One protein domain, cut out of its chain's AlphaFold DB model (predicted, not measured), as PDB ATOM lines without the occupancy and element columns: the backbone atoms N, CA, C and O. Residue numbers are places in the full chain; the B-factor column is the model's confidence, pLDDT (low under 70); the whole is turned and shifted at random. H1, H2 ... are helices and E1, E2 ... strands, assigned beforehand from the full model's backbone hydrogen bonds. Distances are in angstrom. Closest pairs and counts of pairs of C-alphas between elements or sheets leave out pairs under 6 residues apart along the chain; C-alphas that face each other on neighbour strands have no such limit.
ATOM      1  N   PHE A   4     309.709 300.338 301.138       87.25
ATOM      2  CA  PHE A   4     310.089 298.966 300.795       87.25
ATOM      3  C   PHE A   4     308.897 298.094 300.359       87.25
ATOM      4  O   PHE A   4     308.954 297.465 299.305       87.25
ATOM      5  N   ALA A   5     307.801 298.075 301.128       91.25
ATOM      6  CA  ALA A   5     306.627 297.260 300.809       91.25
ATOM      7  C   ALA A   5     305.947 297.702 299.501       91.25
ATOM      8  O   ALA A   5     305.514 296.860 298.716       91.25
ATOM      9  N   GLN A   6     305.889 299.012 299.240       90.31
ATOM     10  CA  GLN A   6     305.360 299.543 297.983       90.31
ATOM     11  C   GLN A   6     306.196 299.085 296.781       90.31
ATOM     12  O   GLN A   6     305.628 298.651 295.782       90.31
ATOM     13  N   ARG A   7     307.531 299.100 296.895       88.31
ATOM     14  CA  ARG A   7     308.435 298.631 295.832       88.31
ATOM     15  C   ARG A   7     308.317 297.137 295.561       88.31
ATOM     16  O   ARG A   7     308.225 296.748 294.403       88.31
ATOM     17  N   VAL A   8     308.276 296.303 296.603       91.38
ATOM     18  CA  VAL A   8     308.097 294.847 296.438       91.38
ATOM     19  C   VAL A   8     306.770 294.544 295.744       91.38
ATOM     20  O   VAL A   8     306.723 293.715 294.836       91.38
ATOM     21  N   ASN A   9     305.700 295.246 296.126       93.62
ATOM     22  CA  ASN A   9     304.401 295.101 295.475       93.62
ATOM     23  C   ASN A   9     304.428 295.579 294.018       93.62
ATOM     24  O   ASN A   9     303.897 294.882 293.160       93.62
ATOM     25  N   PHE A  10     305.076 296.712 293.727       92.31
ATOM     26  CA  PHE A  10     305.248 297.212 292.362       92.31
ATOM     27  C   PHE A  10     306.022 296.219 291.485       92.31
ATOM     28  O   PHE A  10     305.559 295.869 290.406       92.31
ATOM     29  N   GLN A  11     307.152 295.695 291.969       92.62
ATOM     30  CA  GLN A  11     307.956 294.719 291.233       92.62
ATOM     31  C   GLN A  11     307.183 293.419 290.978       92.62
ATOM     32  O   GLN A  11     307.221 292.901 289.866       92.62
ATOM     33  N   ARG A  12     306.451 292.908 291.979       94.88
ATOM     34  CA  ARG A  12     305.605 291.716 291.817       94.88
ATOM     35  C   ARG A  12     304.479 291.957 290.809       94.88
ATOM     36  O   ARG A  12     304.194 291.078 290.004       94.88
ATOM     37  N   ALA A  13     303.850 293.132 290.849       95.94
ATOM     38  CA  ALA A  13     302.807 293.500 289.897       95.94
ATOM     39  C   ALA A  13     303.361 293.602 288.468       95.94
ATOM     40  O   ALA A  13     302.770 293.042 287.551       95.94
ATOM     41  N   LEU A  14     304.519 294.246 288.294       95.19
ATOM     42  CA  LEU A  14     305.180 294.392 286.998       95.19
ATOM     43  C   LEU A  14     305.582 293.035 286.403       95.19
ATOM     44  O   LEU A  14     305.318 292.782 285.233       95.19
ATOM     45  N   GLN A  15     306.166 292.146 287.213       96.44
ATOM     46  CA  GLN A  15     306.482 290.775 286.798       96.44
ATOM     47  C   GLN A  15     305.227 290.032 286.333       96.44
ATOM     48  O   GLN A  15     305.219 289.497 285.229       96.44
ATOM     49  N   GLY A  16     304.152 290.071 287.125       97.44
ATOM     50  CA  GLY A  16     302.897 289.402 286.779       97.44
ATOM     51  C   GLY A  16     302.234 289.949 285.510       97.44
ATOM     52  O   GLY A  16     301.625 289.192 284.760       97.44
ATOM     53  N   GLU A  17     302.359 291.248 285.232       96.88
ATOM     54  CA  GLU A  17     301.798 291.842 284.012       96.88
ATOM     55  C   GLU A  17     302.589 291.453 282.757       96.88
ATOM     56  O   GLU A  17     302.010 291.131 281.714       96.88
ATOM     57  N   ILE A  18     303.917 291.398 282.870       97.12
ATOM     58  CA  ILE A  18     304.779 290.910 281.791       97.12
ATOM     59  C   ILE A  18     304.514 289.419 281.539       97.12
ATOM     60  O   ILE A  18     304.378 289.018 280.384       97.12
ATOM     61  N   GLU A  19     304.374 288.612 282.596       97.69
ATOM     62  CA  GLU A  19     304.009 287.193 282.491       97.69
ATOM     63  C   GLU A  19     302.706 287.004 281.714       97.69
ATOM     64  O   GLU A  19     302.672 286.213 280.775       97.69
ATOM     65  N   ARG A  20     301.653 287.765 282.041       96.25
ATOM     66  CA  ARG A  20     300.367 287.706 281.322       96.25
ATOM     67  C   ARG A  20     300.491 288.107 279.861       96.25
ATOM     68  O   ARG A  20     299.855 287.498 279.005       96.25
ATOM     69  N   THR A  21     301.300 289.123 279.577       96.88
ATOM     70  CA  THR A  21     301.500 289.595 278.205       96.88
ATOM     71  C   THR A  21     302.210 288.538 277.363       96.88
ATOM     72  O   THR A  21     301.769 288.245 276.255       96.88
ATOM     73  N   ILE A  22     303.264 287.905 277.887       96.06
ATOM     74  CA  ILE A  22     303.986 286.832 277.179       96.06
ATOM     75  C   ILE A  22     303.112 285.576 277.056       96.06
ATOM     76  O   ILE A  22     303.069 284.976 275.985       96.06
ATOM     77  N   ALA A  23     302.359 285.221 278.100       95.75
ATOM     78  CA  ALA A  23     301.436 284.086 278.081       95.75
ATOM     79  C   ALA A  23     300.247 284.269 277.117       95.75
ATOM     80  O   ALA A  23     299.561 283.304 276.805       95.75
ATOM     81  N   SER A  24     299.995 285.488 276.625       95.50
ATOM     82  CA  SER A  24     298.986 285.729 275.583       95.50
ATOM     83  C   SER A  24     299.427 285.274 274.183       95.50
ATOM     84  O   SER A  24     298.612 285.241 273.259       95.50
ATOM     85  N   LEU A  25     300.708 284.927 274.008       94.81
ATOM     86  CA  LEU A  25     301.232 284.417 272.746       94.81
ATOM     87  C   LEU A  25     300.738 282.979 272.495       94.81
ATOM     88  O   LEU A  25     300.887 282.141 273.379       94.81
ATOM     89  N   PRO A  26     300.249 282.641 271.282       92.69
ATOM     90  CA  PRO A  26     299.624 281.339 271.017       92.69
ATOM     91  C   PRO A  26     300.499 280.109 271.289       92.69
ATOM     92  O   PRO A  26     299.974 279.050 271.600       92.69
ATOM     93  N   ALA A  27     301.822 280.233 271.155       93.50
ATOM     94  CA  ALA A  27     302.762 279.128 271.360       93.50
ATOM     95  C   ALA A  27     303.091 278.869 272.845       93.50
ATOM     96  O   ALA A  27     303.744 277.875 273.164       93.50
ATOM     97  N   VAL A  28     302.697 279.774 273.748       95.62
ATOM     98  CA  VAL A  28     303.143 279.806 275.143       95.62
ATOM     99  C   VAL A  28     302.050 279.281 276.072       95.62
ATOM    100  O   VAL A  28     300.991 279.881 276.195       95.62
ATOM    101  N   GLU A  29     302.342 278.197 276.789       95.00
ATOM    102  CA  GLU A  29     301.446 277.606 277.787       95.00
ATOM    103  C   GLU A  29     301.643 278.229 279.175       95.00
ATOM    104  O   GLU A  29     300.687 278.542 279.885       95.00
ATOM    105  N   THR A  30     302.900 278.411 279.584       95.06
ATOM    106  CA  THR A  30     303.241 279.002 280.883       95.06
ATOM    107  C   THR A  30     304.399 279.976 280.746       95.06
ATOM    108  O   THR A  30     305.251 279.853 279.868       95.06
ATOM    109  N   THR A  31     304.449 280.984 281.610       96.50
ATOM    110  CA  THR A  31     305.571 281.925 281.660       96.50
ATOM    111  C   THR A  31     305.869 282.309 283.097       96.50
ATOM    112  O   THR A  31     304.953 282.491 283.899       96.50
ATOM    113  N   ARG A  32     307.157 282.438 283.416       95.75
ATOM    114  CA  ARG A  32     307.648 283.017 284.668       95.75
ATOM    115  C   ARG A  32     308.709 284.061 284.379       95.75
ATOM    116  O   ARG A  32     309.618 283.805 283.589       95.75
ATOM    117  N   VAL A  33     308.612 285.210 285.038       96.56
ATOM    118  CA  VAL A  33     309.522 286.340 284.835       96.56
ATOM    119  C   VAL A  33     310.155 286.746 286.156       96.56
ATOM    120  O   VAL A  33     309.491 287.146 287.110       96.56
ATOM    121  N   HIS A  34     311.482 286.729 286.187       95.38
ATOM    122  CA  HIS A  34     312.273 287.245 287.293       95.38
ATOM    123  C   HIS A  34     312.987 288.520 286.862       95.38
ATOM    124  O   HIS A  34     313.853 288.500 285.992       95.38
ATOM    125  N   LEU A  35     312.632 289.634 287.503       93.81
ATOM    126  CA  LEU A  35     313.266 290.934 287.280       93.81
ATOM    127  C   LEU A  35     314.177 291.305 288.442       93.81
ATOM    128  O   LEU A  35     313.764 291.222 289.600       93.81
ATOM    129  N   THR A  36     315.363 291.804 288.110       92.00
ATOM    130  CA  THR A  36     316.274 292.490 289.030       92.00
ATOM    131  C   THR A  36     316.396 293.936 288.568       92.00
ATOM    132  O   THR A  36     317.069 294.218 287.581       92.00
ATOM    133  N   ILE A  37     315.698 294.848 289.248       88.69
ATOM    134  CA  ILE A  37     315.648 296.268 288.878       88.69
ATOM    135  C   ILE A  37     316.760 297.018 289.616       88.69
ATOM    136  O   ILE A  37     316.893 296.898 290.840       88.69
ATOM    137  N   ARG A  38     317.551 297.801 288.875       83.50
ATOM    138  CA  ARG A  38     318.593 298.676 289.431       83.50
ATOM    139  C   ARG A  38     318.004 299.632 290.474       83.50
ATOM    140  O   ARG A  38     316.923 300.188 290.297       83.50
ATOM    141  N   ARG A  39     318.771 299.908 291.533       77.69
ATOM    142  CA  ARG A  39     318.451 300.962 292.509       77.69
ATOM    143  C   ARG A  39     319.087 302.295 292.091       77.69
ATOM    144  O   ARG A  39     320.278 302.301 291.770       77.69
ATOM    145  N   SER A  50     319.942 296.739 285.161       91.19
ATOM    146  CA  SER A  50     318.767 295.898 285.402       91.19
ATOM    147  C   SER A  50     318.887 294.614 284.572       91.19
ATOM    148  O   SER A  50     319.439 294.640 283.471       91.19
ATOM    149  N   LYS A  51     318.381 293.491 285.090       92.69
ATOM    150  CA  LYS A  51     318.445 292.167 284.442       92.69
ATOM    151  C   LYS A  51     317.097 291.460 284.497       92.69
ATOM    152  O   LYS A  51     316.328 291.670 285.441       92.69
ATOM    153  N   ALA A  52     316.844 290.587 283.526       93.81
ATOM    154  CA  ALA A  52     315.639 289.768 283.483       93.81
ATOM    155  C   ALA A  52     315.941 288.320 283.077       93.81
ATOM    156  O   ALA A  52     316.776 288.067 282.210       93.81
ATOM    157  N   SER A  53     315.218 287.378 283.681       94.00
ATOM    158  CA  SER A  53     315.180 285.975 283.268       94.00
ATOM    159  C   SER A  53     313.734 285.557 283.046       94.00
ATOM    160  O   SER A  53     312.872 285.825 283.888       94.00
ATOM    161  N   ILE A  54     313.474 284.940 281.900       95.31
ATOM    162  CA  ILE A  54     312.152 284.531 281.445       95.31
ATOM    163  C   ILE A  54     312.209 283.030 281.190       95.31
ATOM    164  O   ILE A  54     312.956 282.575 280.328       95.31
ATOM    165  N   ALA A  55     311.413 282.266 281.927       95.12
ATOM    166  CA  ALA A  55     311.203 280.850 281.660       95.12
ATOM    167  C   ALA A  55     309.851 280.683 280.971       95.12
ATOM    168  O   ALA A  55     308.823 281.098 281.513       95.12
ATOM    169  N   VAL A  56     309.863 280.092 279.782       95.50
ATOM    170  CA  VAL A  56     308.679 279.885 278.950       95.50
ATOM    171  C   VAL A  56     308.434 278.386 278.818       95.50
ATOM    172  O   VAL A  56     309.339 277.635 278.473       95.50
ATOM    173  N   GLY A  57     307.212 277.947 279.104       94.62
ATOM    174  CA  GLY A  57     306.731 276.618 278.742       94.62
ATOM    175  C   GLY A  57     305.889 276.720 277.482       94.62
ATOM    176  O   GLY A  57     304.955 277.519 277.442       94.62
ATOM    177  N   LEU A  58     306.237 275.944 276.461       94.88
ATOM    178  CA  LEU A  58     305.545 275.930 275.175       94.88
ATOM    179  C   LEU A  58     304.555 274.774 275.100       94.88
ATOM    180  O   LEU A  58     304.743 273.748 275.756       94.88
ATOM    181  N   HIS A  59     303.530 274.929 274.267       94.19
ATOM    182  CA  HIS A  59     302.638 273.818 273.965       94.19
ATOM    183  C   HIS A  59     303.394 272.666 273.276       94.19
ATOM    184  O   HIS A  59     304.351 272.905 272.533       94.19
ATOM    185  N   PRO A  60     302.976 271.401 273.478       91.06
ATOM    186  CA  PRO A  60     303.634 270.258 272.855       91.06
ATOM    187  C   PRO A  60     303.692 270.377 271.326       91.06
ATOM    188  O   PRO A  60     302.662 270.470 270.665       91.06
ATOM    189  N   GLY A  61     304.905 270.335 270.768       88.50
ATOM    190  CA  GLY A  61     305.141 270.437 269.322       88.50
ATOM    191  C   GLY A  61     305.252 271.867 268.780       88.50
ATOM    192  O   GLY A  61     305.562 272.028 267.602       88.50
ATOM    193  N   GLU A  62     305.061 272.887 269.617       91.31
ATOM    194  CA  GLU A  62     305.292 274.286 269.255       91.31
ATOM    195  C   GLU A  62     306.743 274.704 269.527       91.31
ATOM    196  O   GLU A  62     307.434 274.158 270.388       91.31
ATOM    197  N   SER A  63     307.213 275.710 268.790       89.19
ATOM    198  CA  SER A  63     308.525 276.323 269.012       89.19
ATOM    199  C   SER A  63     308.455 277.831 268.805       89.19
ATOM    200  O   SER A  63     307.676 278.323 267.988       89.19
ATOM    201  N   LEU A  64     309.273 278.581 269.543       89.88
ATOM    202  CA  LEU A  64     309.387 280.022 269.339       89.88
ATOM    203  C   LEU A  64     310.427 280.324 268.261       89.88
ATOM    204  O   LEU A  64     311.599 279.972 268.383       89.88
ATOM    205  N   GLY A  65     310.012 281.045 267.222       89.19
ATOM    206  CA  GLY A  65     310.926 281.567 266.212       89.19
ATOM    207  C   GLY A  65     311.780 282.724 266.745       89.19
ATOM    208  O   GLY A  65     311.378 283.460 267.650       89.19
ATOM    209  N   ARG A  66     312.939 282.973 266.118       86.81
ATOM    210  CA  ARG A  66     313.864 284.066 266.499       86.81
ATOM    211  C   ARG A  66     313.198 285.442 266.580       86.81
ATOM    212  O   ARG A  66     313.522 286.241 267.457       86.81
ATOM    213  N   GLN A  67     312.248 285.716 265.685       88.75
ATOM    214  CA  GLN A  67     311.502 286.975 265.676       88.75
ATOM    215  C   GLN A  67     310.591 287.115 266.905       88.75
ATOM    216  O   GLN A  67     310.530 288.193 267.492       88.75
ATOM    217  N   GLN A  68     309.930 286.035 267.330       92.44
ATOM    218  CA  GLN A  68     309.096 286.030 268.535       92.44
ATOM    219  C   GLN A  68     309.956 286.199 269.788       92.44
ATOM    220  O   GLN A  68     309.638 287.029 270.636       92.44
ATOM    221  N   ILE A  69     311.090 285.494 269.867       92.94
ATOM    222  CA  ILE A  69     312.031 285.611 270.991       92.94
ATOM    223  C   ILE A  69     312.586 287.041 271.095       92.94
ATOM    224  O   ILE A  69     312.610 287.623 272.179       92.94
ATOM    225  N   SER A  70     312.969 287.648 269.967       91.12
ATOM    226  CA  SER A  70     313.423 289.047 269.923       91.12
ATOM    227  C   SER A  70     312.315 290.024 270.328       91.12
ATOM    228  O   SER A  70     312.568 290.981 271.058       91.12
ATOM    229  N   GLY A  71     311.074 289.760 269.907       93.88
ATOM    230  CA  GLY A  71     309.897 290.521 270.325       93.88
ATOM    231  C   GLY A  71     309.676 290.471 271.837       93.88
ATOM    232  O   GLY A  71     309.503 291.518 272.456       93.88
ATOM    233  N   ILE A  72     309.766 289.281 272.443       95.12
ATOM    234  CA  ILE A  72     309.672 289.092 273.899       95.12
ATOM    235  C   ILE A  72     310.776 289.886 274.615       95.12
ATOM    236  O   ILE A  72     310.485 290.636 275.544       95.12
ATOM    237  N   ARG A  73     312.035 289.789 274.161       94.62
ATOM    238  CA  ARG A  73     313.160 290.531 274.763       94.62
ATOM    239  C   ARG A  73     312.949 292.045 274.713       94.62
ATOM    240  O   ARG A  73     313.135 292.719 275.725       94.62
ATOM    241  N   ASN A  74     312.523 292.568 273.565       94.56
ATOM    242  CA  ASN A  74     312.278 294.000 273.384       94.56
ATOM    243  C   ASN A  74     311.094 294.499 274.217       94.56
ATOM    244  O   ASN A  74     311.181 295.572 274.811       94.56
ATOM    245  N   LEU A  75     310.020 293.708 274.314       95.12
ATOM    246  CA  LEU A  75     308.879 294.011 275.175       95.12
ATOM    247  C   LEU A  75     309.336 294.194 276.628       95.12
ATOM    248  O   LEU A  75     309.073 295.236 277.228       95.12
ATOM    249  N   VAL A  76     310.077 293.226 277.175       95.44
ATOM    250  CA  VAL A  76     310.539 293.281 278.571       95.44
ATOM    251  C   VAL A  76     311.537 294.416 278.794       95.44
ATOM    252  O   VAL A  76     311.416 295.135 279.784       95.44
ATOM    253  N   ALA A  77     312.472 294.629 277.866       94.12
ATOM    254  CA  ALA A  77     313.418 295.743 277.939       94.12
ATOM    255  C   ALA A  77     312.707 297.107 277.956       94.12
ATOM    256  O   ALA A  77     313.085 297.988 278.718       94.12
ATOM    257  N   SER A  78     311.637 297.267 277.171       93.81
ATOM    258  CA  SER A  78     310.847 298.504 277.158       93.81
ATOM    259  C   SER A  78     309.987 298.706 278.412       93.81
ATOM    260  O   SER A  78     309.664 299.840 278.756       93.81
ATOM    261  N   ALA A  79     309.636 297.623 279.112       93.00
ATOM    262  CA  ALA A  79     308.782 297.654 280.297       93.00
ATOM    263  C   ALA A  79     309.541 297.958 281.603       93.00
ATOM    264  O   ALA A  79     308.910 298.218 282.628       93.00
ATOM    265  N   VAL A  80     310.879 297.901 281.598       92.88
ATOM    266  CA  VAL A  80     311.706 298.023 282.806       92.88
ATOM    267  C   VAL A  80     312.799 299.066 282.610       92.88
ATOM    268  O   VAL A  80     313.617 298.988 281.700       92.88
ATOM    269  N   GLU A  81     312.872 300.022 283.531       88.62
ATOM    270  CA  GLU A  81     313.886 301.071 283.483       88.62
ATOM    271  C   GLU A  81     315.315 300.509 283.606       88.62
ATOM    272  O   GLU A  81     315.643 299.711 284.496       88.62
ATOM    273  N   GLY A  82     316.194 300.960 282.707       87.69
ATOM    274  CA  GLY A  82     317.610 300.587 282.709       87.69
ATOM    275  C   GLY A  82     317.889 299.123 282.352       87.69
ATOM    276  O   GLY A  82     318.981 298.639 282.658       87.69
ATOM    277  N   LEU A  83     316.923 298.424 281.746       91.38
ATOM    278  CA  LEU A  83     317.079 297.075 281.202       91.38
ATOM    279  C   LEU A  83     317.304 297.154 279.686       91.38
ATOM    280  O   LEU A  83     316.485 297.716 278.966       91.38
ATOM    281  N   SER A  84     318.399 296.579 279.185       90.81
ATOM    282  CA  SER A  84     318.596 296.388 277.743       90.81
ATOM    283  C   SER A  84     318.163 294.984 277.323       90.81
ATOM    284  O   SER A  84     318.197 294.051 278.128       90.81
ATOM    285  N   ALA A  85     317.783 294.811 276.053       90.56
ATOM    286  CA  ALA A  85     317.368 293.512 275.517       90.56
ATOM    287  C   ALA A  85     318.456 292.432 275.679       90.56
ATOM    288  O   ALA A  85     318.138 291.256 275.842       90.56
ATOM    289  N   ASP A  86     319.737 292.811 275.676       86.81
ATOM    290  CA  ASP A  86     320.897 291.921 275.873       86.81
ATOM    291  C   ASP A  86     321.034 291.387 277.299       86.81
ATOM    292  O   ASP A  86     321.648 290.346 277.516       86.81
ATOM    293  N   GLN A  87     320.409 292.054 278.272       89.56
ATOM    294  CA  GLN A  87     320.351 291.618 279.670       89.56
ATOM    295  C   GLN A  87     319.088 290.790 279.978       89.56
ATOM    296  O   GLN A  87     318.773 290.551 281.149       89.56
ATOM    297  N   VAL A  88     318.354 290.365 278.941       92.62
ATOM    298  CA  VAL A  88     317.177 289.493 279.042       92.62
ATOM    299  C   VAL A  88     317.543 288.091 278.572       92.62
ATOM    300  O   VAL A  88     317.883 287.887 277.406       92.62
ATOM    301  N   VAL A  89     317.430 287.126 279.480       92.25
ATOM    302  CA  VAL A  89     317.644 285.703 279.205       92.25
ATOM    303  C   VAL A  89     316.298 285.001 279.062       92.25
ATOM    304  O   VAL A  89     315.407 285.209 279.885       92.25
ATOM    305  N   VAL A  90     316.156 284.172 278.032       93.38
ATOM    306  CA  VAL A  90     314.948 283.398 277.731       93.38
ATOM    307  C   VAL A  90     315.295 281.913 277.712       93.38
ATOM    308  O   VAL A  90     316.186 281.485 276.975       93.38
ATOM    309  N   LEU A  91     314.577 281.139 278.517       91.56
ATOM    310  CA  LEU A  91     314.754 279.704 278.715       91.56
ATOM    311  C   LEU A  91     313.467 278.959 278.344       91.56
ATOM    312  O   LEU A  91     312.371 279.464 278.592       91.56
ATOM    313  N   ASP A  92     313.606 277.752 277.806       90.25
ATOM    314  CA  ASP A  92     312.507 276.795 277.642       90.25
ATOM    315  C   ASP A  92     312.273 275.978 278.935       90.25
ATOM    316  O   ASP A  92     313.111 275.933 279.839       90.25
ATOM    317  N   SER A  93     311.137 275.286 279.002       84.12
ATOM    318  CA  SER A  93     310.743 274.282 279.997       84.12
ATOM    319  C   SER A  93     311.805 273.210 280.275       84.12
ATOM    320  O   SER A  93     311.914 272.737 281.407       84.12
ATOM    321  N   SER A  94     312.618 272.861 279.274       82.56
ATOM    322  CA  SER A  94     313.747 271.929 279.393       82.56
ATOM    323  C   SER A  94     315.002 272.539 280.041       82.56
ATOM    324  O   SER A  94     315.977 271.831 280.293       82.56
ATOM    325  N   GLY A  95     315.001 273.848 280.310       79.25
ATOM    326  CA  GLY A  95     316.182 274.606 280.724       79.25
ATOM    327  C   GLY A  95     317.106 274.984 279.562       79.25
ATOM    328  O   GLY A  95     318.170 275.555 279.800       79.25
ATOM    329  N   ALA A  96     316.719 274.688 278.316       82.06
ATOM    330  CA  ALA A  96     317.460 275.099 277.131       82.06
ATOM    331  C   ALA A  96     317.409 276.623 276.944       82.06
ATOM    332  O   ALA A  96     316.363 277.258 277.083       82.06
ATOM    333  N   LEU A  97     318.557 277.203 276.603       83.69
ATOM    334  CA  LEU A  97     318.708 278.629 276.356       83.69
ATOM    335  C   LEU A  97     318.171 278.982 274.964       83.69
ATOM    336  O   LEU A  97     318.753 278.587 273.956       83.69
ATOM    337  N   LEU A  98     317.076 279.739 274.911       84.69
ATOM    338  CA  LEU A  98     316.473 280.195 273.656       84.69
ATOM    339  C   LEU A  98     317.085 281.515 273.178       84.69
ATOM    340  O   LEU A  98     317.240 281.719 271.976       84.69
ATOM    341  N   ALA A  99     317.434 282.409 274.108       79.88
ATOM    342  CA  ALA A  99     318.186 283.631 273.831       79.88
ATOM    343  C   ALA A  99     318.770 284.246 275.106       79.88
ATOM    344  O   ALA A  99     318.248 284.049 276.202       79.88
ATOM    345  N   GLY A 100     319.791 285.082 274.939       70.75
ATOM    346  CA  GLY A 100     320.437 285.794 276.037       70.75
ATOM    347  C   GLY A 100     321.471 284.936 276.756       70.75
ATOM    348  O   GLY A 100     321.540 283.733 276.570       70.75
ATOM    349  N   GLY A 101     322.305 285.580 277.560       61.03
ATOM    350  CA  GLY A 101     323.566 285.026 278.040       61.03
ATOM    351  C   GLY A 101     324.657 285.978 277.589       61.03
ATOM    352  O   GLY A 101     324.804 286.240 276.397       61.03
ATOM    353  N   SER A 102     325.370 286.574 278.543       48.78
ATOM    354  CA  SER A 102     326.550 287.355 278.203       48.78
ATOM    355  C   SER A 102     327.466 286.482 277.346       48.78
ATOM    356  O   SER A 102     327.634 285.290 277.615       48.78
ATOM    357  N   SER A 103     328.040 287.093 276.310       49.00
ATOM    358  CA  SER A 103     328.933 286.477 275.317       49.00
ATOM    359  C   SER A 103     330.071 285.634 275.934       49.00
ATOM    360  O   SER A 103     330.676 284.811 275.260       49.00
ATOM    361  N   GLU A 104     330.322 285.777 277.236       46.38
ATOM    362  CA  GLU A 104     331.331 285.053 278.008       46.38
ATOM    363  C   GLU A 104     330.946 283.619 278.424       46.38
ATOM    364  O   GLU A 104     331.842 282.822 278.684       46.38
ATOM    365  N   VAL A 105     329.656 283.250 278.493       42.44
ATOM    366  CA  VAL A 105     329.234 281.914 278.995       42.44
ATOM    367  C   VAL A 105     328.673 281.001 277.893       42.44
ATOM    368  O   VAL A 105     328.594 279.787 278.070       42.44
ATOM    369  N   ALA A 106     328.346 281.537 276.715       46.16
ATOM    370  CA  ALA A 106     327.750 280.772 275.620       46.16
ATOM    371  C   ALA A 106     328.725 280.591 274.446       46.16
ATOM    372  O   ALA A 106     328.508 281.108 273.352       46.16
ATOM    373  N   GLY A 107     329.777 279.792 274.650       48.81
ATOM    374  CA  GLY A 107     330.735 279.427 273.595       48.81
ATOM    375  C   GLY A 107     330.122 278.734 272.364       48.81
ATOM    376  O   GLY A 107     330.821 278.565 271.376       48.81
TER     377      GLY A 107
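What this domain is: This is residues 4 to 39 and 50 to 107 of the 348 residues of the protein "Flagellar M-ring protein" of Lysobacter alkalisoli (UniProt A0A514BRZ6). A twisted four-stranded sheet has two helices on one face: H1 along edge strand E1, its residues 4 to 10 sticking out, and H2 over E2, E3 and E4. The 94 printed residues run H1 E1 E2 H2 E3 E4, class mixed; the sheet, ordered E1 E2 E3 E4, is mixed. The whole is compact, radius of gyration of the C-alphas 13.2 A, spans 42 by 31 by 20 A.

How they stand to each other: H1, residues 4 to 23, touches E1, residues 28 to 36, closest at C-alphas 19 and 31, 5.6 A. E1 is antiparallel to E2, residues 51 to 58: find N 32 and O 55, 2.9 A. E2 is parallel to E3, residues 88 to 92: N 54 and O 89, 2.8 A. E3 and E4, residues 97 to 99, form an antiparallel hairpin: N 90 and O 99, 2.8 A. H2, residues 66 to 79, comes closest to E3 at C-alphas 73 and 88, 6.0 A; E2, H2, E3 make a strand-helix-strand unit, parallel strands joined through a helix, its crossover right-handed. Every O i to N i+4 pair in H1 and H2 is within hydrogen-bond range.

Where its parts are: Find C-alpha 4 at (310.089, 298.966, 300.795); H1 runs 28.5 A. E4 ends at C-alpha 99, (318.186, 283.631, 273.831).

The domain as a whole: Residues 40 to 49 are not printed; C-alphas 39 and 50 are 8.7 A apart. Residues 101 to 107 have pLDDT under 70.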